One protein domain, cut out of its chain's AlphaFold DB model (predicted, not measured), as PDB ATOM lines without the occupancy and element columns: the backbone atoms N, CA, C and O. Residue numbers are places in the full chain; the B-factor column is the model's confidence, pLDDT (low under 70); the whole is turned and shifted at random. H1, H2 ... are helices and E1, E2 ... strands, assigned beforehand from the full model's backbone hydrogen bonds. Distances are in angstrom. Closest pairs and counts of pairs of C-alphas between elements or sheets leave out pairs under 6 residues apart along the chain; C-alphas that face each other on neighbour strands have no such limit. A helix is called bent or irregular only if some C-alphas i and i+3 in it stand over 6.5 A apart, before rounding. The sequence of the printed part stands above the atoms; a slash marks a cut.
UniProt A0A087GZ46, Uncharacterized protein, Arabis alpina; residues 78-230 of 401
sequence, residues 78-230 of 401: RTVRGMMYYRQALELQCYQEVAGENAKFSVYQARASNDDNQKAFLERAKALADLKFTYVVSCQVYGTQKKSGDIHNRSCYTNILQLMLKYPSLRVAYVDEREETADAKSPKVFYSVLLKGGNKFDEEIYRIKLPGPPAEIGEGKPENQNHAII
ATOM      1  N   ARG A  78      31.567  59.845  22.852       96.44
ATOM      2  CA  ARG A  78      30.517  60.529  23.627       96.44
ATOM      3  C   ARG A  78      29.776  59.538  24.517       96.44
ATOM      4  O   ARG A  78      29.761  59.703  25.733       96.44
ATOM      5  N   THR A  79      29.251  58.480  23.911       97.06
ATOM      6  CA  THR A  79      28.469  57.430  24.578       97.06
ATOM      7  C   THR A  79      29.286  56.735  25.650       97.06
ATOM      8  O   THR A  79      28.817  56.523  26.768       97.06
ATOM      9  N   VAL A  80      30.553  56.431  25.351       97.88
ATOM     10  CA  VAL A  80      31.445  55.806  26.322       97.88
ATOM     11  C   VAL A  80      31.708  56.710  27.508       97.88
ATOM     12  O   VAL A  80      31.570  56.264  28.645       97.88
ATOM     13  N   ARG A  81      32.044  57.977  27.266       97.44
ATOM     14  CA  ARG A  81      32.225  58.954  28.339       97.44
ATOM     15  C   ARG A  81      30.971  59.045  29.212       97.44
ATOM     16  O   ARG A  81      31.101  58.964  30.430       97.44
ATOM     17  N   GLY A  82      29.794  59.162  28.595       97.12
ATOM     18  CA  GLY A  82      28.508  59.210  29.284       97.12
ATOM     19  C   GLY A  82      28.301  58.021  30.209       97.12
ATOM     20  O   GLY A  82      28.150  58.176  31.418       97.12
ATOM     21  N   MET A  83      28.368  56.802  29.674       98.00
ATOM     22  CA  MET A  83      28.134  55.594  30.474       98.00
ATOM     23  C   MET A  83      29.194  55.388  31.561       98.00
ATOM     24  O   MET A  83      28.892  54.871  32.636       98.00
ATOM     25  N   MET A  84      30.423  55.860  31.346       97.69
ATOM     26  CA  MET A  84      31.472  55.828  32.364       97.69
ATOM     27  C   MET A  84      31.227  56.794  33.531       97.69
ATOM     28  O   MET A  84      31.860  56.633  34.581       97.69
ATOM     29  N   TYR A  85      30.271  57.726  33.428       97.62
ATOM     30  CA  TYR A  85      29.816  58.494  34.587       97.62
ATOM     31  C   TYR A  85      29.187  57.619  35.670       97.62
ATOM     32  O   TYR A  85      29.306  57.977  36.838       97.62
ATOM     33  N   TYR A  86      28.625  56.447  35.350       97.56
ATOM     34  CA  TYR A  86      28.191  55.498  36.383       97.56
ATOM     35  C   TYR A  86      29.340  55.088  37.297       97.56
ATOM     36  O   TYR A  86      29.213  55.152  38.516       97.56
ATOM     37  N   ARG A  87      30.495  54.742  36.721       95.88
ATOM     38  CA  ARG A  87      31.692  54.414  37.500       95.88
ATOM     39  C   ARG A  87      32.127  55.591  38.369       95.88
ATOM     40  O   ARG A  87      32.397  55.407  39.549       95.88
ATOM     41  N   GLN A  88      32.187  56.791  37.791       94.44
ATOM     42  CA  GLN A  88      32.617  57.991  38.513       94.44
ATOM     43  C   GLN A  88      31.652  58.357  39.651       94.44
ATOM     44  O   GLN A  88      32.095  58.725  40.737       94.44
ATOM     45  N   ALA A  89      30.343  58.222  39.429       94.75
ATOM     46  CA  ALA A  89      29.329  58.450  40.449       94.75
ATOM     47  C   ALA A  89      29.451  57.426  41.586       94.75
ATOM     48  O   ALA A  89      29.399  57.810  42.752       94.75
ATOM     49  N   LEU A  90      29.694  56.148  41.271       93.81
ATOM     50  CA  LEU A  90      29.924  55.100  42.273       93.81
ATOM     51  C   LEU A  90      31.207  55.327  43.080       93.81
ATOM     52  O   LEU A  90      31.193  55.150  44.297       93.81
ATOM     53  N   GLU A  91      32.295  55.757  42.436       91.56
ATOM     54  CA  GLU A  91      33.525  56.152  43.133       91.56
ATOM     55  C   GLU A  91      33.261  57.291  44.119       91.56
ATOM     56  O   GLU A  91      33.668  57.203  45.278       91.56
ATOM     57  N   LEU A  92      32.564  58.345  43.676       88.38
ATOM     58  CA  LEU A  92      32.255  59.487  44.534       88.38
ATOM     59  C   LEU A  92      31.336  59.086  45.691       88.38
ATOM     60  O   LEU A  92      31.611  59.459  46.827       88.38
ATOM     61  N   GLN A  93      30.282  58.312  45.420       88.31
ATOM     62  CA  GLN A  93      29.364  57.816  46.448       88.31
ATOM     63  C   GLN A  93      30.109  56.982  47.491       88.31
ATOM     64  O   GLN A  93      29.978  57.240  48.683       88.31
ATOM     65  N   CYS A  94      30.942  56.033  47.056       87.31
ATOM     66  CA  CYS A  94      31.736  55.220  47.969       87.31
ATOM     67  C   CYS A  94      32.704  56.077  48.793       87.31
ATOM     68  O   CYS A  94      32.863  55.852  49.991       87.31
ATOM     69  N   TYR A  95      33.360  57.053  48.162       81.19
ATOM     70  CA  TYR A  95      34.266  57.957  48.858       81.19
ATOM     71  C   TYR A  95      33.529  58.766  49.934       81.19
ATOM     72  O   TYR A  95      34.003  58.849  51.062       81.19
ATOM     73  N   GLN A  96      32.349  59.306  49.619       80.81
ATOM     74  CA  GLN A  96      31.521  60.061  50.565       80.81
ATOM     75  C   GLN A  96      30.993  59.188  51.714       80.81
ATOM     76  O   GLN A  96      31.051  59.610  52.866       80.81
ATOM     77  N   GLU A  97      30.530  57.969  51.423       81.31
ATOM     78  CA  GLU A  97      30.047  57.023  52.441       81.31
ATOM     79  C   GLU A  97      31.161  56.629  53.428       81.31
ATOM     80  O   GLU A  97      30.905  56.488  54.622       81.31
ATOM     81  N   VAL A  98      32.405  56.488  52.955       72.75
ATOM     82  CA  VAL A  98      33.555  56.124  53.800       72.75
ATOM     83  C   VAL A  98      34.143  57.329  54.541       72.75
ATOM     84  O   VAL A  98      34.547  57.195  55.693       72.75
ATOM     85  N   ALA A  99      34.198  58.503  53.906       69.38
ATOM     86  CA  ALA A  99      34.760  59.712  54.509       69.38
ATOM     87  C   ALA A  99      33.836  60.361  55.563       69.38
ATOM     88  O   ALA A  99      34.322  61.114  56.412       69.38
ATOM     89  N   GLY A 100      32.529  60.065  55.546       66.12
ATOM     90  CA  GLY A 100      31.563  60.542  56.544       66.12
ATOM     91  C   GLY A 100      31.501  62.073  56.653       66.12
ATOM     92  O   GLY A 100      31.699  62.788  55.674       66.12
ATOM     93  N   GLU A 101      31.269  62.608  57.857       57.69
ATOM     94  CA  GLU A 101      31.210  64.065  58.115       57.69
ATOM     95  C   GLU A 101      32.550  64.797  57.875       57.69
ATOM     96  O   GLU A 101      32.581  66.020  57.724       57.69
ATOM     97  N   ASN A 102      33.661  64.057  57.763       56.12
ATOM     98  CA  ASN A 102      34.976  64.593  57.403       56.12
ATOM     99  C   ASN A 102      35.162  64.750  55.880       56.12
ATOM    100  O   ASN A 102      36.221  65.203  55.438       56.12
ATOM    101  N   ALA A 103      34.143  64.440  55.068       59.88
ATOM    102  CA  ALA A 103      34.124  64.590  53.610       59.88
ATOM    103  C   ALA A 103      34.078  66.061  53.133       59.88
ATOM    104  O   ALA A 103      33.359  66.407  52.200       59.88
ATOM    105  N   LYS A 104      34.885  66.950  53.729       54.31
ATOM    106  CA  LYS A 104      35.127  68.312  53.213       54.31
ATOM    107  C   LYS A 104      35.958  68.321  51.919       54.31
ATOM    108  O   LYS A 104      36.187  69.382  51.349       54.31
ATOM    109  N   PHE A 105      36.417  67.153  51.466       54.88
ATOM    110  CA  PHE A 105      37.323  66.976  50.336       54.88
ATOM    111  C   PHE A 105      36.583  66.500  49.087       54.88
ATOM    112  O   PHE A 105      35.894  65.480  49.108       54.88
ATOM    113  N   SER A 106      36.783  67.196  47.968       61.44
ATOM    114  CA  SER A 106      36.379  66.668  46.665       61.44
ATOM    115  C   SER A 106      37.317  65.526  46.251       61.44
ATOM    116  O   SER A 106      38.512  65.551  46.554       61.44
ATOM    117  N   VAL A 107      36.814  64.535  45.506       61.22
ATOM    118  CA  VAL A 107      37.640  63.445  44.935       61.22
ATOM    119  C   VAL A 107      38.823  63.994  44.124       61.22
ATOM    120  O   VAL A 107      39.886  63.381  44.077       61.22
ATOM    121  N   TYR A 108      38.674  65.181  43.531       61.44
ATOM    122  CA  TYR A 108      39.745  65.880  42.820       61.44
ATOM    123  C   TYR A 108      40.886  66.319  43.744       61.44
ATOM    124  O   TYR A 108      42.051  66.159  43.390       61.44
ATOM    125  N   GLN A 109      40.570  66.820  44.939       61.00
ATOM    126  CA  GLN A 109      41.580  67.172  45.938       61.00
ATOM    127  C   GLN A 109      42.230  65.926  46.542       61.00
ATOM    128  O   GLN A 109      43.442  65.922  46.721       61.00
ATOM    129  N   ALA A 110      41.468  64.848  46.764       61.25
ATOM    130  CA  ALA A 110      42.022  63.570  47.217       61.25
ATOM    131  C   ALA A 110      43.020  62.987  46.197       61.25
ATOM    132  O   ALA A 110      44.097  62.532  46.575       61.25
ATOM    133  N   ARG A 111      42.712  63.077  44.893       65.00
ATOM    134  CA  ARG A 111      43.625  62.686  43.799       65.00
ATOM    135  C   ARG A 111      44.912  63.513  43.755       65.00
ATOM    136  O   ARG A 111      45.934  62.998  43.317       65.00
ATOM    137  N   ALA A 112      44.854  64.772  44.183       63.72
ATOM    138  CA  ALA A 112      46.006  65.669  44.261       63.72
ATOM    139  C   ALA A 112      46.720  65.624  45.626       63.72
ATOM    140  O   ALA A 112      47.745  66.284  45.804       63.72
ATOM    141  N   SER A 113      46.181  64.883  46.598       67.69
ATOM    142  CA  SER A 113      46.731  64.803  47.947       67.69
ATOM    143  C   SER A 113      47.940  63.866  48.005       67.69
ATOM    144  O   SER A 113      48.002  62.834  47.332       67.69
ATOM    145  N   ASN A 114      48.897  64.205  48.867       70.69
ATOM    146  CA  ASN A 114      50.017  63.325  49.205       70.69
ATOM    147  C   ASN A 114      49.740  62.452  50.440       70.69
ATOM    148  O   ASN A 114      50.644  61.759  50.887       70.69
ATOM    149  N   ASP A 115      48.518  62.473  50.975       78.94
ATOM    150  CA  ASP A 115      48.132  61.681  52.142       78.94
ATOM    151  C   ASP A 115      47.863  60.223  51.734       78.94
ATOM    152  O   ASP A 115      46.945  59.926  50.963       78.94
ATOM    153  N   ASP A 116      48.672  59.302  52.255       79.62
ATOM    154  CA  ASP A 116      48.585  57.876  51.939       79.62
ATOM    155  C   ASP A 116      47.250  57.255  52.369       79.62
ATOM    156  O   ASP A 116      46.745  56.355  51.691       79.62
ATOM    157  N   ASN A 117      46.612  57.778  53.424       76.06
ATOM    158  CA  ASN A 117      45.282  57.321  53.823       76.06
ATOM    159  C   ASN A 117      44.238  57.686  52.758       76.06
ATOM    160  O   ASN A 117      43.426  56.845  52.372       76.06
ATOM    161  N   GLN A 118      44.286  58.911  52.222       74.12
ATOM    162  CA  GLN A 118      43.373  59.359  51.161       74.12
ATOM    163  C   GLN A 118      43.560  58.557  49.872       74.12
ATOM    164  O   GLN A 118      42.576  58.181  49.229       74.12
ATOM    165  N   LYS A 119      44.809  58.228  49.525       78.38
ATOM    166  CA  LYS A 119      45.114  57.342  48.394       78.38
ATOM    167  C   LYS A 119      44.529  55.946  48.605       78.38
ATOM    168  O   LYS A 119      43.851  55.442  47.714       78.38
ATOM    169  N   ALA A 120      44.713  55.347  49.784       81.44
ATOM    170  CA  ALA A 120      44.149  54.035  50.099       81.44
ATOM    171  C   ALA A 120      42.609  54.022  50.019       81.44
ATOM    172  O   ALA A 120      42.021  53.078  49.483       81.44
ATOM    173  N   PHE A 121      41.943  55.085  50.485       80.06
ATOM    174  CA  PHE A 121      40.489  55.224  50.351       80.06
ATOM    175  C   PHE A 121      40.040  55.328  48.897       80.06
ATOM    176  O   PHE A 121      39.073  54.673  48.507       80.06
ATOM    177  N   LEU A 122      40.748  56.114  48.085       80.50
ATOM    178  CA  LEU A 122      40.450  56.242  46.665       80.50
ATOM    179  C   LEU A 122      40.606  54.900  45.935       80.50
ATOM    180  O   LEU A 122      39.740  54.538  45.142       80.50
ATOM    181  N   GLU A 123      41.666  54.144  46.220       86.12
ATOM    182  CA  GLU A 123      41.866  52.812  45.635       86.12
ATOM    183  C   GLU A 123      40.765  51.829  46.050       86.12
ATOM    184  O   GLU A 123      40.239  51.090  45.217       86.12
ATOM    185  N   ARG A 124      40.318  51.878  47.311       86.62
ATOM    186  CA  ARG A 124      39.165  51.090  47.764       86.62
ATOM    187  C   ARG A 124      37.874  51.476  47.035       86.62
ATOM    188  O   ARG A 124      37.118  50.589  46.640       86.62
ATOM    189  N   ALA A 125      37.619  52.772  46.846       88.50
ATOM    190  CA  ALA A 125      36.437  53.258  46.133       88.50
ATOM    191  C   ALA A 125      36.439  52.816  44.661       88.50
ATOM    192  O   ALA A 125      35.416  52.342  44.166       88.50
ATOM    193  N   LYS A 126      37.597  52.884  43.990       89.75
ATOM    194  CA  LYS A 126      37.790  52.356  42.630       89.75
ATOM    195  C   LYS A 126      37.495  50.859  42.562       89.75
ATOM    196  O   LYS A 126      36.701  50.440  41.726       89.75
ATOM    197  N   ALA A 127      38.065  50.067  43.473       91.31
ATOM    198  CA  ALA A 127      37.847  48.624  43.508       91.31
ATOM    199  C   ALA A 127      36.363  48.267  43.705       91.31
ATOM    200  O   ALA A 127      35.843  47.370  43.044       91.31
ATOM    201  N   LEU A 128      35.651  48.991  44.574       90.81
ATOM    202  CA  LEU A 128      34.213  48.795  44.772       90.81
ATOM    203  C   LEU A 128      33.393  49.200  43.543       90.81
ATOM    204  O   LEU A 128      32.461  48.481  43.181       90.81
ATOM    205  N   ALA A 129      33.748  50.301  42.877       93.25
ATOM    206  CA  ALA A 129      33.114  50.698  41.624       93.25
ATOM    207  C   ALA A 129      33.318  49.631  40.533       93.25
ATOM    208  O   ALA A 129      32.353  49.257  39.869       93.25
ATOM    209  N   ASP A 130      34.522  49.067  40.413       92.31
ATOM    210  CA  ASP A 130      34.845  48.018  39.435       92.31
ATOM    211  C   ASP A 130      34.140  46.679  39.730       92.31
ATOM    212  O   ASP A 130      33.847  45.914  38.810       92.31
ATOM    213  N   LEU A 131      33.806  46.398  40.996       93.38
ATOM    214  CA  LEU A 131      32.957  45.258  41.373       93.38
ATOM    215  C   LEU A 131      31.471  45.488  41.059       93.38
ATOM    216  O   LEU A 131      30.722  44.525  40.892       93.38
ATOM    217  N   LYS A 132      31.019  46.747  41.033       95.56
ATOM    218  CA  LYS A 132      29.602  47.102  40.864       95.56
ATOM    219  C   LYS A 132      29.217  47.446  39.438       95.56
ATOM    220  O   LYS A 132      28.048  47.278  39.097       95.56
ATOM    221  N   PHE A 133      30.164  47.903  38.632       97.88
ATOM    222  CA  PHE A 133      29.904  48.396  37.294       97.88
ATOM    223  C   PHE A 133      30.936  47.890  36.295       97.88
ATOM    224  O   PHE A 133      32.145  47.988  36.493       97.88
ATOM    225  N   THR A 134      30.436  47.396  35.169       97.50
ATOM    226  CA  THR A 134      31.248  47.047  34.001       97.50
ATOM    227  C   THR A 134      30.565  47.554  32.746       97.50
ATOM    228  O   THR A 134      29.339  47.621  32.679       97.50
ATOM    229  N   TYR A 135      31.342  47.896  31.729       98.44
ATOM    230  CA  TYR A 135      30.784  48.380  30.478       98.44
ATOM    231  C   TYR A 135      31.363  47.596  29.309       98.44
ATOM    232  O   TYR A 135      32.577  47.552  29.136       98.44
ATOM    233  N   VAL A 136      30.498  46.954  28.527       98.44
ATOM    234  CA  VAL A 136      30.875  46.181  27.346       98.44
ATOM    235  C   VAL A 136      30.403  46.919  26.099       98.44
ATOM    236  O   VAL A 136      29.208  47.126  25.902       98.44
ATOM    237  N   VAL A 137      31.341  47.278  25.230       98.00
ATOM    238  CA  VAL A 137      31.050  47.718  23.864       98.00
ATOM    239  C   VAL A 137      31.267  46.532  22.935       98.00
ATOM    240  O   VAL A 137      32.346  45.942  22.921       98.00
ATOM    241  N   SER A 138      30.249  46.165  22.164       95.62
ATOM    242  CA  SER A 138      30.372  45.122  21.149       95.62
ATOM    243  C   SER A 138      30.741  45.743  19.813       95.62
ATOM    244  O   SER A 138      29.902  46.405  19.218       95.62
ATOM    245  N   CYS A 139      31.972  45.538  19.354       93.06
ATOM    246  CA  CYS A 139      32.506  46.014  18.084       93.06
ATOM    247  C   CYS A 139      32.925  44.820  17.220       93.06
ATOM    248  O   CYS A 139      34.079  44.397  17.270       93.06
ATOM    249  N   GLN A 140      32.019  44.271  16.409       84.75
ATOM    250  CA  GLN A 140      32.323  43.111  15.556       84.75
ATOM    251  C   GLN A 140      33.584  43.287  14.697       84.75
ATOM    252  O   GLN A 140      34.384  42.361  14.584       84.75
ATOM    253  N   VAL A 141      33.788  44.480  14.137       88.19
ATOM    254  CA  VAL A 141      34.857  44.758  13.167       88.19
ATOM    255  C   VAL A 141      36.205  45.119  13.797       88.19
ATOM    256  O   VAL A 141      37.171  45.299  13.058       88.19
ATOM    257  N   TYR A 142      36.315  45.194  15.130       92.12
ATOM    258  CA  TYR A 142      37.547  45.617  15.814       92.12
ATOM    259  C   TYR A 142      38.773  44.797  15.384       92.12
ATOM    260  O   TYR A 142      39.838  45.345  15.093       92.12
ATOM    261  N   GLY A 143      38.619  43.470  15.288       90.19
ATOM    262  CA  GLY A 143      39.690  42.569  14.858       90.19
ATOM    263  C   GLY A 143      40.170  42.850  13.431       90.19
ATOM    264  O   GLY A 143      41.373  42.807  13.163       90.19
ATOM    265  N   THR A 144      39.245  43.188  12.533       90.06
ATOM    266  CA  THR A 144      39.542  43.571  11.146       90.06
ATOM    267  C   THR A 144      40.190  44.951  11.087       90.06
ATOM    268  O   THR A 144      41.209  45.114  10.421       90.06
ATOM    269  N   GLN A 145      39.676  45.927  11.842       91.69
ATOM    270  CA  GLN A 145      40.248  47.274  11.944       91.69
ATOM    271  C   GLN A 145      41.700  47.246  12.440       91.69
ATOM    272  O   GLN A 145      42.561  47.920  11.879       91.69
ATOM    273  N   LYS A 146      41.996  46.401  13.436       91.00
ATOM    274  CA  LYS A 146      43.348  46.207  13.982       91.00
ATOM    275  C   LYS A 146      44.356  45.740  12.924       91.00
ATOM    276  O   LYS A 146      45.499  46.205  12.923       91.00
ATOM    277  N   LYS A 147      43.932  44.820  12.048       91.12
ATOM    278  CA  LYS A 147      44.758  44.190  10.999       91.12
ATOM    279  C   LYS A 147      44.772  44.978   9.679       91.12
ATOM    280  O   LYS A 147      45.615  44.702   8.833       91.12
ATOM    281  N   SER A 148      43.846  45.918   9.489       91.19
ATOM    282  CA  SER A 148      43.682  46.661   8.236       91.19
ATOM    283  C   SER A 148      44.878  47.572   7.934       91.19
ATOM    284  O   SER A 148      45.452  48.172   8.839       91.19
ATOM    285  N   GLY A 149      45.238  47.698   6.654       89.50
ATOM    286  CA  GLY A 149      46.213  48.688   6.175       89.50
ATOM    287  C   GLY A 149      45.605  50.067   5.896       89.50
ATOM    288  O   GLY A 149      46.340  51.025   5.679       89.50
ATOM    289  N   ASP A 150      44.275  50.172   5.901       92.31
ATOM    290  CA  ASP A 150      43.559  51.426   5.677       92.31
ATOM    291  C   ASP A 150      43.699  52.381   6.877       92.31
ATOM    292  O   ASP A 150      43.533  51.988   8.037       92.31
ATOM    293  N   ILE A 151      43.993  53.652   6.587       88.88
ATOM    294  CA  ILE A 151      44.307  54.678   7.592       88.88
ATOM    295  C   ILE A 151      43.100  54.938   8.497       88.88
ATOM    296  O   ILE A 151      43.259  55.032   9.717       88.88
ATOM    297  N   HIS A 152      41.894  55.002   7.928       88.25
ATOM    298  CA  HIS A 152      40.674  55.245   8.692       88.25
ATOM    299  C   HIS A 152      40.391  54.089   9.664       88.25
ATOM    300  O   HIS A 152      40.225  54.308  10.863       88.25
ATOM    301  N   ASN A 153      40.465  52.839   9.201       91.00
ATOM    302  CA  ASN A 153      40.308  51.664  10.065       91.00
ATOM    303  C   ASN A 153      41.350  51.604  11.194       91.00
ATOM    304  O   ASN A 153      41.014  51.291  12.341       91.00
ATOM    305  N   ARG A 154      42.610  51.939  10.895       91.38
ATOM    306  CA  ARG A 154      43.686  52.020  11.896       91.38
ATOM    307  C   ARG A 154      43.434  53.127  12.920       91.38
ATOM    308  O   ARG A 154      43.722  52.927  14.105       91.38
ATOM    309  N   SER A 155      42.877  54.258  12.489       91.31
ATOM    310  CA  SER A 155      42.438  55.345  13.369       91.31
ATOM    311  C   SER A 155      41.321  54.875  14.304       91.31
ATOM    312  O   SER A 155      41.461  55.000  15.519       91.31
ATOM    313  N   CYS A 156      40.277  54.219  13.784       92.44
ATOM    314  CA  CYS A 156      39.184  53.666  14.592       92.44
ATOM    315  C   CYS A 156      39.681  52.670  15.650       92.44
ATOM    316  O   CYS A 156      39.348  52.812  16.828       92.44
ATOM    317  N   TYR A 157      40.552  51.730  15.266       94.25
ATOM    318  CA  TYR A 157      41.212  50.821  16.210       94.25
ATOM    319  C   TYR A 157      41.955  51.583  17.319       94.25
ATOM    320  O   TYR A 157      41.791  51.276  18.502       94.25
ATOM    321  N   THR A 158      42.755  52.584  16.944       94.25
ATOM    322  CA  THR A 158      43.570  53.364  17.886       94.25
ATOM    323  C   THR A 158      42.687  54.154  18.849       94.25
ATOM    324  O   THR A 158      42.919  54.110  20.056       94.25
ATOM    325  N   ASN A 159      41.630  54.793  18.347       95.25
ATOM    326  CA  ASN A 159      40.682  55.549  19.161       95.25
ATOM    327  C   ASN A 159      39.940  54.627  20.155       95.25
ATOM    328  O   ASN A 159      39.798  54.969  21.327       95.25
ATOM    329  N   ILE A 160      39.517  53.423  19.739       96.19
ATOM    330  CA  ILE A 160      38.884  52.442  20.647       96.19
ATOM    331  C   ILE A 160      39.877  51.957  21.709       96.19
ATOM    332  O   ILE A 160      39.522  51.849  22.884       96.19
ATOM    333  N   LEU A 161      41.128  51.686  21.323       96.19
ATOM    334  CA  LEU A 161      42.183  51.327  22.270       96.19
ATOM    335  C   LEU A 161      42.401  52.445  23.298       96.19
ATOM    336  O   LEU A 161      42.424  52.168  24.493       96.19
ATOM    337  N   GLN A 162      42.487  53.703  22.864       95.19
ATOM    338  CA  GLN A 162      42.605  54.851  23.767       95.19
ATOM    339  C   GLN A 162      41.428  54.937  24.744       95.19
ATOM    340  O   GLN A 162      41.649  55.166  25.932       95.19
ATOM    341  N   LEU A 163      40.192  54.679  24.298       96.56
ATOM    342  CA  LEU A 163      39.034  54.609  25.195       96.56
ATOM    343  C   LEU A 163      39.190  53.497  26.243       96.56
ATOM    344  O   LEU A 163      38.918  53.737  27.419       96.56
ATOM    345  N   MET A 164      39.658  52.306  25.855       96.88
ATOM    346  CA  MET A 164      39.912  51.207  26.800       96.88
ATOM    347  C   MET A 164      41.017  51.535  27.810       96.88
ATOM    348  O   MET A 164      40.906  51.156  28.972       96.88
ATOM    349  N   LEU A 165      42.068  52.242  27.385       95.62
ATOM    350  CA  LEU A 165      43.148  52.692  28.268       95.62
ATOM    351  C   LEU A 165      42.677  53.813  29.213       95.62
ATOM    352  O   LEU A 165      43.072  53.846  30.377       95.62
ATOM    353  N   LYS A 166      41.804  54.712  28.738       94.62
ATOM    354  CA  LYS A 166      41.229  55.821  29.520       94.62
ATOM    355  C   LYS A 166      40.224  55.339  30.569       94.62
ATOM    356  O   LYS A 166      40.129  55.936  31.642       94.62
ATOM    357  N   TYR A 167      39.466  54.282  30.272       95.94
ATOM    358  CA  TYR A 167      38.339  53.826  31.086       95.94
ATOM    359  C   TYR A 167      38.521  52.383  31.593       95.94
ATOM    360  O   TYR A 167      38.180  51.434  30.889       95.94
ATOM    361  N   PRO A 168      38.954  52.184  32.856       90.81
ATOM    362  CA  PRO A 168      39.317  50.862  33.382       90.81
ATOM    363  C   PRO A 168      38.202  49.809  33.396       90.81
ATOM    364  O   PRO A 168      38.497  48.615  33.325       90.81
ATOM    365  N   SER A 169      36.927  50.209  33.483       95.00
ATOM    366  CA  SER A 169      35.779  49.280  33.449       95.00
ATOM    367  C   SER A 169      35.241  49.022  32.041       95.00
ATOM    368  O   SER A 169      34.333  48.200  31.894       95.00
ATOM    369  N   LEU A 170      35.779  49.695  31.015       97.81
ATOM    370  CA  LEU A 170      35.405  49.466  29.625       97.81
ATOM    371  C   LEU A 170      36.040  48.173  29.113       97.81
ATOM    372  O   LEU A 170      37.230  47.902  29.297       97.81
ATOM    373  N   ARG A 171      35.230  47.365  28.445       98.00
ATOM    374  CA  ARG A 171      35.620  46.150  27.742       98.00
ATOM    375  C   ARG A 171      35.115  46.234  26.314       98.00
ATOM    376  O   ARG A 171      34.039  46.779  26.075       98.00
ATOM    377  N   VAL A 172      35.869  45.659  25.388       98.00
ATOM    378  CA  VAL A 172      35.466  45.568  23.983       98.00
ATOM    379  C   VAL A 172      35.317  44.104  23.617       98.00
ATOM    380  O   VAL A 172      36.250  43.323  23.785       98.00
ATOM    381  N   ALA A 173      34.133  43.728  23.150       97.38
ATOM    382  CA  ALA A 173      33.870  42.410  22.598       97.38
ATOM    383  C   ALA A 173      33.892  42.491  21.071       97.38
ATOM    384  O   ALA A 173      33.273  43.388  20.507       97.38
ATOM    385  N   TYR A 174      34.563  41.564  20.397       95.12
ATOM    386  CA  TYR A 174      34.563  41.492  18.934       95.12
ATOM    387  C   TYR A 174      34.464  40.050  18.442       95.12
ATOM    388  O   TYR A 174      34.530  39.104  19.236       95.12
ATOM    389  N   VAL A 175      34.283  39.886  17.130       93.00
ATOM    390  CA  VAL A 175      34.252  38.576  16.475       93.00
ATOM    391  C   VAL A 175      35.569  38.362  15.734       93.00
ATOM    392  O   VAL A 175      35.920  39.131  14.844       93.00
ATOM    393  N   ASP A 176      36.317  37.331  16.120       92.88
ATOM    394  CA  ASP A 176      37.553  36.923  15.448       92.88
ATOM    395  C   ASP A 176      37.264  35.747  14.516       92.88
ATOM    396  O   ASP A 176      36.717  34.726  14.939       92.88
ATOM    397  N   GLU A 177      37.664  35.890  13.260       90.56
ATOM    398  CA  GLU A 177      37.573  34.859  12.230       90.56
ATOM    399  C   GLU A 177      38.961  34.249  12.003       90.56
ATOM    400  O   GLU A 177      39.952  34.971  11.849       90.56
ATOM    401  N   ARG A 178      39.040  32.915  12.017       88.19
ATOM    402  CA  ARG A 178      40.276  32.158  11.777       88.19
ATOM    403  C   ARG A 178      40.025  30.959  10.871       88.19
ATOM    404  O   ARG A 178      38.957  30.357  10.914       88.19
ATOM    405  N   GLU A 179      41.047  30.580  10.117       83.56
ATOM    406  CA  GLU A 179      41.094  29.326   9.362       83.56
ATOM    407  C   GLU A 179      41.685  28.220  10.255       83.56
ATOM    408  O   GLU A 179      42.653  28.459  10.984       83.56
ATOM    409  N   GLU A 180      41.073  27.030  10.271       69.31
ATOM    410  CA  GLU A 180      41.470  25.923  11.164       69.31
ATOM    411  C   GLU A 180      42.733  25.191  10.660       69.31
ATOM    412  O   GLU A 180      43.500  24.658  11.463       69.31
ATOM    413  N   THR A 181      43.007  25.232   9.350       67.38
ATOM    414  CA  THR A 181      44.264  24.779   8.728       67.38
ATOM    415  C   THR A 181      44.696  25.734   7.610       67.38
ATOM    416  O   THR A 181      43.866  26.435   7.040       67.38
ATOM    417  N   ALA A 182      45.992  25.744   7.266       61.50
ATOM    418  CA  ALA A 182      46.574  26.598   6.215       61.50
ATOM    419  C   ALA A 182      46.142  26.236   4.773       61.50
ATOM    420  O   ALA A 182      46.658  26.800   3.810       61.50
ATOM    421  N   ASP A 183      45.213  25.291   4.619       62.31
ATOM    422  CA  ASP A 183      44.634  24.926   3.334       62.31
ATOM    423  C   ASP A 183      43.415  25.805   3.044       62.31
ATOM    424  O   ASP A 183      42.479  25.868   3.841       62.31
ATOM    425  N   ALA A 184      43.358  26.388   1.845       60.91
ATOM    426  CA  ALA A 184      42.291  27.293   1.388       60.91
ATOM    427  C   ALA A 184      40.868  26.677   1.323       60.91
ATOM    428  O   ALA A 184      39.926  27.328   0.876       60.91
ATOM    429  N   LYS A 185      40.700  25.411   1.725       63.19
ATOM    430  CA  LYS A 185      39.413  24.698   1.831       63.19
ATOM    431  C   LYS A 185      38.984  24.439   3.280       63.19
ATOM    432  O   LYS A 185      37.983  23.756   3.492       63.19
ATOM    433  N   SER A 186      39.743  24.915   4.266       66.81
ATOM    434  CA  SER A 186      39.437  24.678   5.673       66.81
ATOM    435  C   SER A 186      38.204  25.479   6.120       66.81
ATOM    436  O   SER A 186      37.962  26.587   5.632       66.81
ATOM    437  N   PRO A 187      37.362  24.919   7.007       78.81
ATOM    438  CA  PRO A 187      36.197  25.631   7.504       78.81
ATOM    439  C   PRO A 187      36.637  26.826   8.357       78.81
ATOM    440  O   PRO A 187      37.521  26.720   9.211       78.81
ATOM    441  N   LYS A 188      35.990  27.974   8.140       86.94
ATOM    442  CA  LYS A 188      36.185  29.166   8.969       86.94
ATOM    443  C   LYS A 188      35.620  28.926  10.363       86.94
ATOM    444  O   LYS A 188      34.484  28.477  10.517       86.94
ATOM    445  N   VAL A 189      36.403  29.266  11.379       91.00
ATOM    446  CA  VAL A 189      36.008  29.190  12.785       91.00
ATOM    447  C   VAL A 189      35.891  30.595  13.353       91.00
ATOM    448  O   VAL A 189      36.788  31.425  13.203       91.00
ATOM    449  N   PHE A 190      34.784  30.841  14.049       92.25
ATOM    450  CA  PHE A 190      34.462  32.134  14.635       92.25
ATOM    451  C   PHE A 190      34.597  32.080  16.153       92.25
ATOM    452  O   PHE A 190      34.203  31.104  16.797       92.25
ATOM    453  N   TYR A 191      35.129  33.148  16.734       94.31
ATOM    454  CA  TYR A 191      35.259  33.309  18.175       94.31
ATOM    455  C   TYR A 191      34.675  34.646  18.605       94.31
ATOM    456  O   TYR A 191      34.926  35.659  17.960       94.31
ATOM    457  N   SER A 192      33.972  34.672  19.733       95.50
ATOM    458  CA  SER A 192      33.740  35.919  20.449       95.50
ATOM    459  C   SER A 192      34.883  36.149  21.427       95.50
ATOM    460  O   SER A 192      35.225  35.260  22.214       95.50
ATOM    461  N   VAL A 193      35.500  37.322  21.346       97.25
ATOM    462  CA  VAL A 193      36.712  37.665  22.092       97.25
ATOM    463  C   VAL A 193      36.447  38.905  22.929       97.25
ATOM    464  O   VAL A 193      35.930  39.892  22.411       97.25
ATOM    465  N   LEU A 194      36.806  38.856  24.213       98.25
ATOM    466  CA  LEU A 194      36.709  39.987  25.132       98.25
ATOM    467  C   LEU A 194      38.088  40.585  25.387       98.25
ATOM    468  O   LEU A 194      39.001  39.878  25.817       98.25
ATOM    469  N   LEU A 195      38.192  41.896  25.212       97.81
ATOM    470  CA  LEU A 195      39.398  42.681  25.429       97.81
ATOM    471  C   LEU A 195      39.230  43.663  26.593       97.81
ATOM    472  O   LEU A 195      38.124  44.131  26.892       97.81
ATOM    473  N   LYS A 196      40.353  44.020  27.215       96.50
ATOM    474  CA  LYS A 196      40.501  45.181  28.106       96.50
ATOM    475  C   LYS A 196      41.700  46.028  27.682       96.50
ATOM    476  O   LYS A 196      42.596  45.536  27.003       96.50
ATOM    477  N   GLY A 197      41.748  47.274  28.147       94.81
ATOM    478  CA  GLY A 197      42.967  48.078  28.092       94.81
ATOM    479  C   GLY A 197      43.986  47.577  29.117       94.81
ATOM    480  O   GLY A 197      43.657  47.442  30.296       94.81
ATOM    481  N   GLY A 198      45.197  47.271  28.660       90.81
ATOM    482  CA  GLY A 198      46.371  47.060  29.506       90.81
ATOM    483  C   GLY A 198      47.076  48.382  29.815       90.81
ATOM    484  O   GLY A 198      46.449  49.430  29.917       90.81
ATOM    485  N   ASN A 199      48.407  48.361  29.903       85.12
ATOM    486  CA  ASN A 199      49.184  49.599  30.075       85.12
ATOM    487  C   ASN A 199      49.277  50.428  28.783       85.12
ATOM    488  O   ASN A 199      49.225  51.653  28.820       85.12
ATOM    489  N   LYS A 200      49.480  49.760  27.641       87.50
ATOM    490  CA  LYS A 200      49.663  50.403  26.323       87.50
ATOM    491  C   LYS A 200      48.938  49.699  25.176       87.50
ATOM    492  O   LYS A 200      48.840  50.259  24.091       87.50
ATOM    493  N   PHE A 201      48.467  48.478  25.402       92.06
ATOM    494  CA  PHE A 201      47.911  47.610  24.370       92.06
ATOM    495  C   PHE A 201      46.598  47.008  24.853       92.06
ATOM    496  O   PHE A 201      46.320  46.997  26.054       92.06
ATOM    497  N   ASP A 202      45.796  46.519  23.916       93.75
ATOM    498  CA  ASP A 202      44.652  45.681  24.235       93.75
ATOM    499  C   ASP A 202      45.125  44.303  24.719       93.75
ATOM    500  O   ASP A 202      46.053  43.711  24.167       93.75
ATOM    501  N   GLU A 203      44.481  43.799  25.767       96.06
ATOM    502  CA  GLU A 203      44.750  42.493  26.359       96.06
ATOM    503  C   GLU A 203      43.513  41.605  26.223       96.06
ATOM    504  O   GLU A 203      42.414  41.977  26.650       96.06
ATOM    505  N   GLU A 204      43.698  40.414  25.656       96.81
ATOM    506  CA  GLU A 204      42.655  39.394  25.563       96.81
ATOM    507  C   GLU A 204      42.386  38.771  26.936       96.81
ATOM    508  O   GLU A 204      43.300  38.305  27.613       96.81
ATOM    509  N   ILE A 205      41.116  38.771  27.347       96.88
ATOM    510  CA  ILE A 205      40.665  38.178  28.614       96.88
ATOM    511  C   ILE A 205      40.044  36.808  28.362       96.88
ATOM    512  O   ILE A 205      40.360  35.837  29.045       96.88
ATOM    513  N   TYR A 206      39.124  36.743  27.401       97.81
ATOM    514  CA  TYR A 206      38.377  35.535  27.084       97.81
ATOM    515  C   TYR A 206      38.249  35.370  25.581       97.81
ATOM    516  O   TYR A 206      38.097  36.346  24.847       97.81
ATOM    517  N   ARG A 207      38.206  34.108  25.159       96.69
ATOM    518  CA  ARG A 207      37.926  33.682  23.793       96.69
ATOM    519  C   ARG A 207      36.997  32.484  23.836       96.69
ATOM    520  O   ARG A 207      37.321  31.465  24.439       96.69
ATOM    521  N   ILE A 208      35.839  32.622  23.207       95.88
ATOM    522  CA  ILE A 208      34.777  31.616  23.219       95.88
ATOM    523  C   ILE A 208      34.449  31.263  21.772       95.88
ATOM    524  O   ILE A 208      34.111  32.147  20.989       95.88
ATOM    525  N   LYS A 209      34.572  29.982  21.407       94.38
ATOM    526  CA  LYS A 209      34.212  29.490  20.068       94.38
ATOM    527  C   LYS A 209      32.705  29.657  19.862       94.38
ATOM    528  O   LYS A 209      31.918  29.238  20.710       94.38
ATOM    529  N   LEU A 210      32.321  30.280  18.755       91.50
ATOM    530  CA  LEU A 210      30.930  30.448  18.353       91.50
ATOM    531  C   LEU A 210      30.452  29.215  17.571       91.50
ATOM    532  O   LEU A 210      31.260  28.562  16.907       91.50
ATOM    533  N   PRO A 211      29.147  28.888  17.623       88.06
ATOM    534  CA  PRO A 211      28.585  27.749  16.894       88.06
ATOM    535  C   PRO A 211      28.530  27.971  15.373       88.06
ATOM    536  O   PRO A 211      28.273  27.029  14.631       88.06
ATOM    537  N   GLY A 212      28.760  29.201  14.911       85.31
ATOM    538  CA  GLY A 212      28.737  29.598  13.508       85.31
ATOM    539  C   GLY A 212      29.036  31.094  13.342       85.31
ATOM    540  O   GLY A 212      29.351  31.763  14.332       85.31
ATOM    541  N   PRO A 213      28.951  31.621  12.109       82.56
ATOM    542  CA  PRO A 213      29.133  33.041  11.825       82.56
ATOM    543  C   PRO A 213      27.982  33.866  12.431       82.56
ATOM    544  O   PRO A 213      26.833  33.694  12.021       82.56
ATOM    545  N   PRO A 214      28.248  34.785  13.377       73.06
ATOM    546  CA  PRO A 214      27.184  35.576  13.999       73.06
ATOM    547  C   PRO A 214      26.496  36.504  12.983       73.06
ATOM    548  O   PRO A 214      25.277  36.551  12.908       73.06
ATOM    549  N   ALA A 215      27.251  37.144  12.086       70.62
ATOM    550  CA  ALA A 215      26.710  38.089  11.098       70.62
ATOM    551  C   ALA A 215      25.740  37.477  10.055       70.62
ATOM    552  O   ALA A 215      25.202  38.193   9.210       70.62
ATOM    553  N   GLU A 216      25.512  36.159  10.070       72.88
ATOM    554  CA  GLU A 216      24.602  35.498   9.134       72.88
ATOM    555  C   GLU A 216      23.171  35.313   9.657       72.88
ATOM    556  O   GLU A 216      22.275  35.092   8.837       72.88
ATOM    557  N   ILE A 217      22.931  35.432  10.967       70.94
ATOM    558  CA  ILE A 217      21.637  35.101  11.587       70.94
ATOM    559  C   ILE A 217      20.679  36.309  11.594       70.94
ATOM    560  O   ILE A 217      19.497  36.156  11.268       70.94
ATOM    561  N   GLY A 218      21.166  37.519  11.877       70.81
ATOM    562  CA  GLY A 218      20.359  38.742  11.855       70.81
ATOM    563  C   GLY A 218      21.124  40.013  11.505       70.81
ATOM    564  O   GLY A 218      22.230  39.973  10.973       70.81
ATOM    565  N   GLU A 219      20.487  41.155  11.761       70.62
ATOM    566  CA  GLU A 219      21.072  42.481  11.539       70.62
ATOM    567  C   GLU A 219      22.198  42.808  12.541       70.62
ATOM    568  O   GLU A 219      22.360  42.159  13.577       70.62
ATOM    569  N   GLY A 220      22.980  43.855  12.256       80.56
ATOM    570  CA  GLY A 220      24.200  44.171  13.011       80.56
ATOM    571  C   GLY A 220      23.994  44.399  14.516       80.56
ATOM    572  O   GLY A 220      24.788  43.910  15.320       80.56
ATOM    573  N   LYS A 221      22.930  45.107  14.929       87.62
ATOM    574  CA  LYS A 221      22.646  45.410  16.346       87.62
ATOM    575  C   LYS A 221      22.341  44.161  17.193       87.62
ATOM    576  O   LYS A 221      23.055  43.959  18.182       87.62
ATOM    577  N   PRO A 222      21.346  43.316  16.855       87.94
ATOM    578  CA  PRO A 222      21.036  42.140  17.666       87.94
ATOM    579  C   PRO A 222      22.185  41.130  17.683       87.94
ATOM    580  O   PRO A 222      22.447  40.530  18.722       87.94
ATOM    581  N   GLU A 223      22.934  40.984  16.586       88.38
ATOM    582  CA  GLU A 223      24.110  40.107  16.565       88.38
ATOM    583  C   GLU A 223      25.223  40.588  17.495       88.38
ATOM    584  O   GLU A 223      25.784  39.801  18.262       88.38
ATOM    585  N   ASN A 224      25.508  41.894  17.480       90.44
ATOM    586  CA  ASN A 224      26.438  42.517  18.420       90.44
ATOM    587  C   ASN A 224      26.017  42.256  19.873       90.44
ATOM    588  O   ASN A 224      26.829  41.856  20.707       90.44
ATOM    589  N   GLN A 225      24.736  42.437  20.191       91.69
ATOM    590  CA  GLN A 225      24.244  42.167  21.540       91.69
ATOM    591  C   GLN A 225      24.374  40.679  21.905       91.69
ATOM    592  O   GLN A 225      24.871  40.358  22.986       91.69
ATOM    593  N   ASN A 226      23.992  39.771  21.006       89.69
ATOM    594  CA  ASN A 226      23.946  38.333  21.265       89.69
ATOM    595  C   ASN A 226      25.318  37.716  21.527       89.69
ATOM    596  O   ASN A 226      25.463  36.946  22.478       89.69
ATOM    597  N   HIS A 227      26.340  38.042  20.731       91.75
ATOM    598  CA  HIS A 227      27.659  37.453  20.973       91.75
ATOM    599  C   HIS A 227      28.346  38.066  22.202       91.75
ATOM    600  O   HIS A 227      29.135  37.393  22.862       91.75
ATOM    601  N   ALA A 228      28.067  39.334  22.526       94.62
ATOM    602  CA  ALA A 228      28.744  40.048  23.608       94.62
ATOM    603  C   ALA A 228      28.070  39.885  24.980       94.62
ATOM    604  O   ALA A 228      28.738  40.052  26.005       94.62
ATOM    605  N   ILE A 229      26.780  39.524  25.040       94.81
ATOM    606  CA  ILE A 229      26.027  39.429  26.305       94.81
ATOM    607  C   ILE A 229      26.678  38.477  27.319       94.81
ATOM    608  O   ILE A 229      26.636  38.736  28.522       94.81
ATOM    609  N   ILE A 230      27.359  37.423  26.862       95.00
ATOM    610  CA  ILE A 230      28.081  36.460  27.713       95.00
ATOM    611  C   ILE A 230      29.215  37.106  28.530       95.00
ATOM    612  O   ILE A 230      29.607  36.601  29.587       95.00
TER     613      ILE A 230
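This is residues 78 to 230 of the 401 residues of an uncharacterized protein of Arabis alpina (UniProt A0A087GZ46). A strongly twisted sheet of four strands has H4, H5 and the first part of H1 over one face and H6 over the other, while the rest of H1 makes a helical head with H2 and H3 beyond one end of the sheet. The head and the hairpin of E2 and E3, with its turn at the opposite end, draw the whole out into a rod spanning 68 by 29 by 26 A. The printed part has 153 residues, with six named helices and four named strands that follow each other along the chain as H1 H2 H3 E1 H4 H5 E2 E3 E4 H6; the sheet, in the order E1 E2 E3 E4, is mixed, and the class is mixed, helices and strands. The whole is loose, with a radius of gyration of the C-alphas of 19.7 A.

In the sheet, E1 is residues 133 to 139, 19.5 A; E2 170 to 179, 29.1 A; E3 188 to 197, 27.7 A; and E4 202 to 209, 19.7 A, which bends by 61 degrees at residue 205. H1, residues 78 to 102, 34.3 A, begins at C-alpha 78 (30.517, 60.529, 23.627); it has a kink of 43 degrees near residue 96 and is irregular, C-alphas 98 and 101 being 9.3 A apart. H2 is residues 107 to 112, H3 116 to 132, 24.5 A, H4 142 to 147, and H5 151 to 166, 22.2 A. H6, residues 220 to 230, 17.0 A, ends at C-alpha 230 (28.081, 36.460, 27.713) and is only just irregular, with C-alphas 227 and 230 6.8 A apart.

E1 and E2 are parallel, with N 171 and O 135 2.7 A apart; E1, H4 H5, E2 form a strand-helix-strand unit, two parallel neighbour strands joined through helices, with a right-handed crossover. E2, E3 and E4 are a meander, each strand the antiparallel neighbour of the one before, with N 176 and O 191 at 2.8 A and N 194 and O 206 at 2.9 A. Helices on both faces give three layers: H1, H4 and H5 on one face, H6 on the other. H5 is at a height of 10.3 A over the sheet, and its closest C-alphas to E3 are Met 164 and Gly 197, 4.6 A. H6 is at a height of 8.2 A, with Ser 138 of E1 and Asn 224 closest, C-alphas 5.5 A apart. With residues 87 to 98 alone H1 touches H3, C-alphas of Glu 91 and Ala 125 closest at 5.1 A, at a steep tilt of 50 degrees, opposite ways. H2 touches H3, C-alphas of Ala 110 and Gln 118 closest at 5.9 A; both are not on the sheet. H4 touches H5, C-alphas of Gln 145 and Asn 153 closest at 4.8 A. Every O i to N i+4 pair is within hydrogen-bond range in H2, H3, H4 and H5, against 17 of 21 in H1 and 6 of 7 in H6.

The C-alphas farthest apart, those of Glu 101 and Lys 185, are 69.2 A apart. The printed part has no cut and no long link. Mean pLDDT of the printed part is 86.3; residues 99 to 113 and 180 to 186 are under 70.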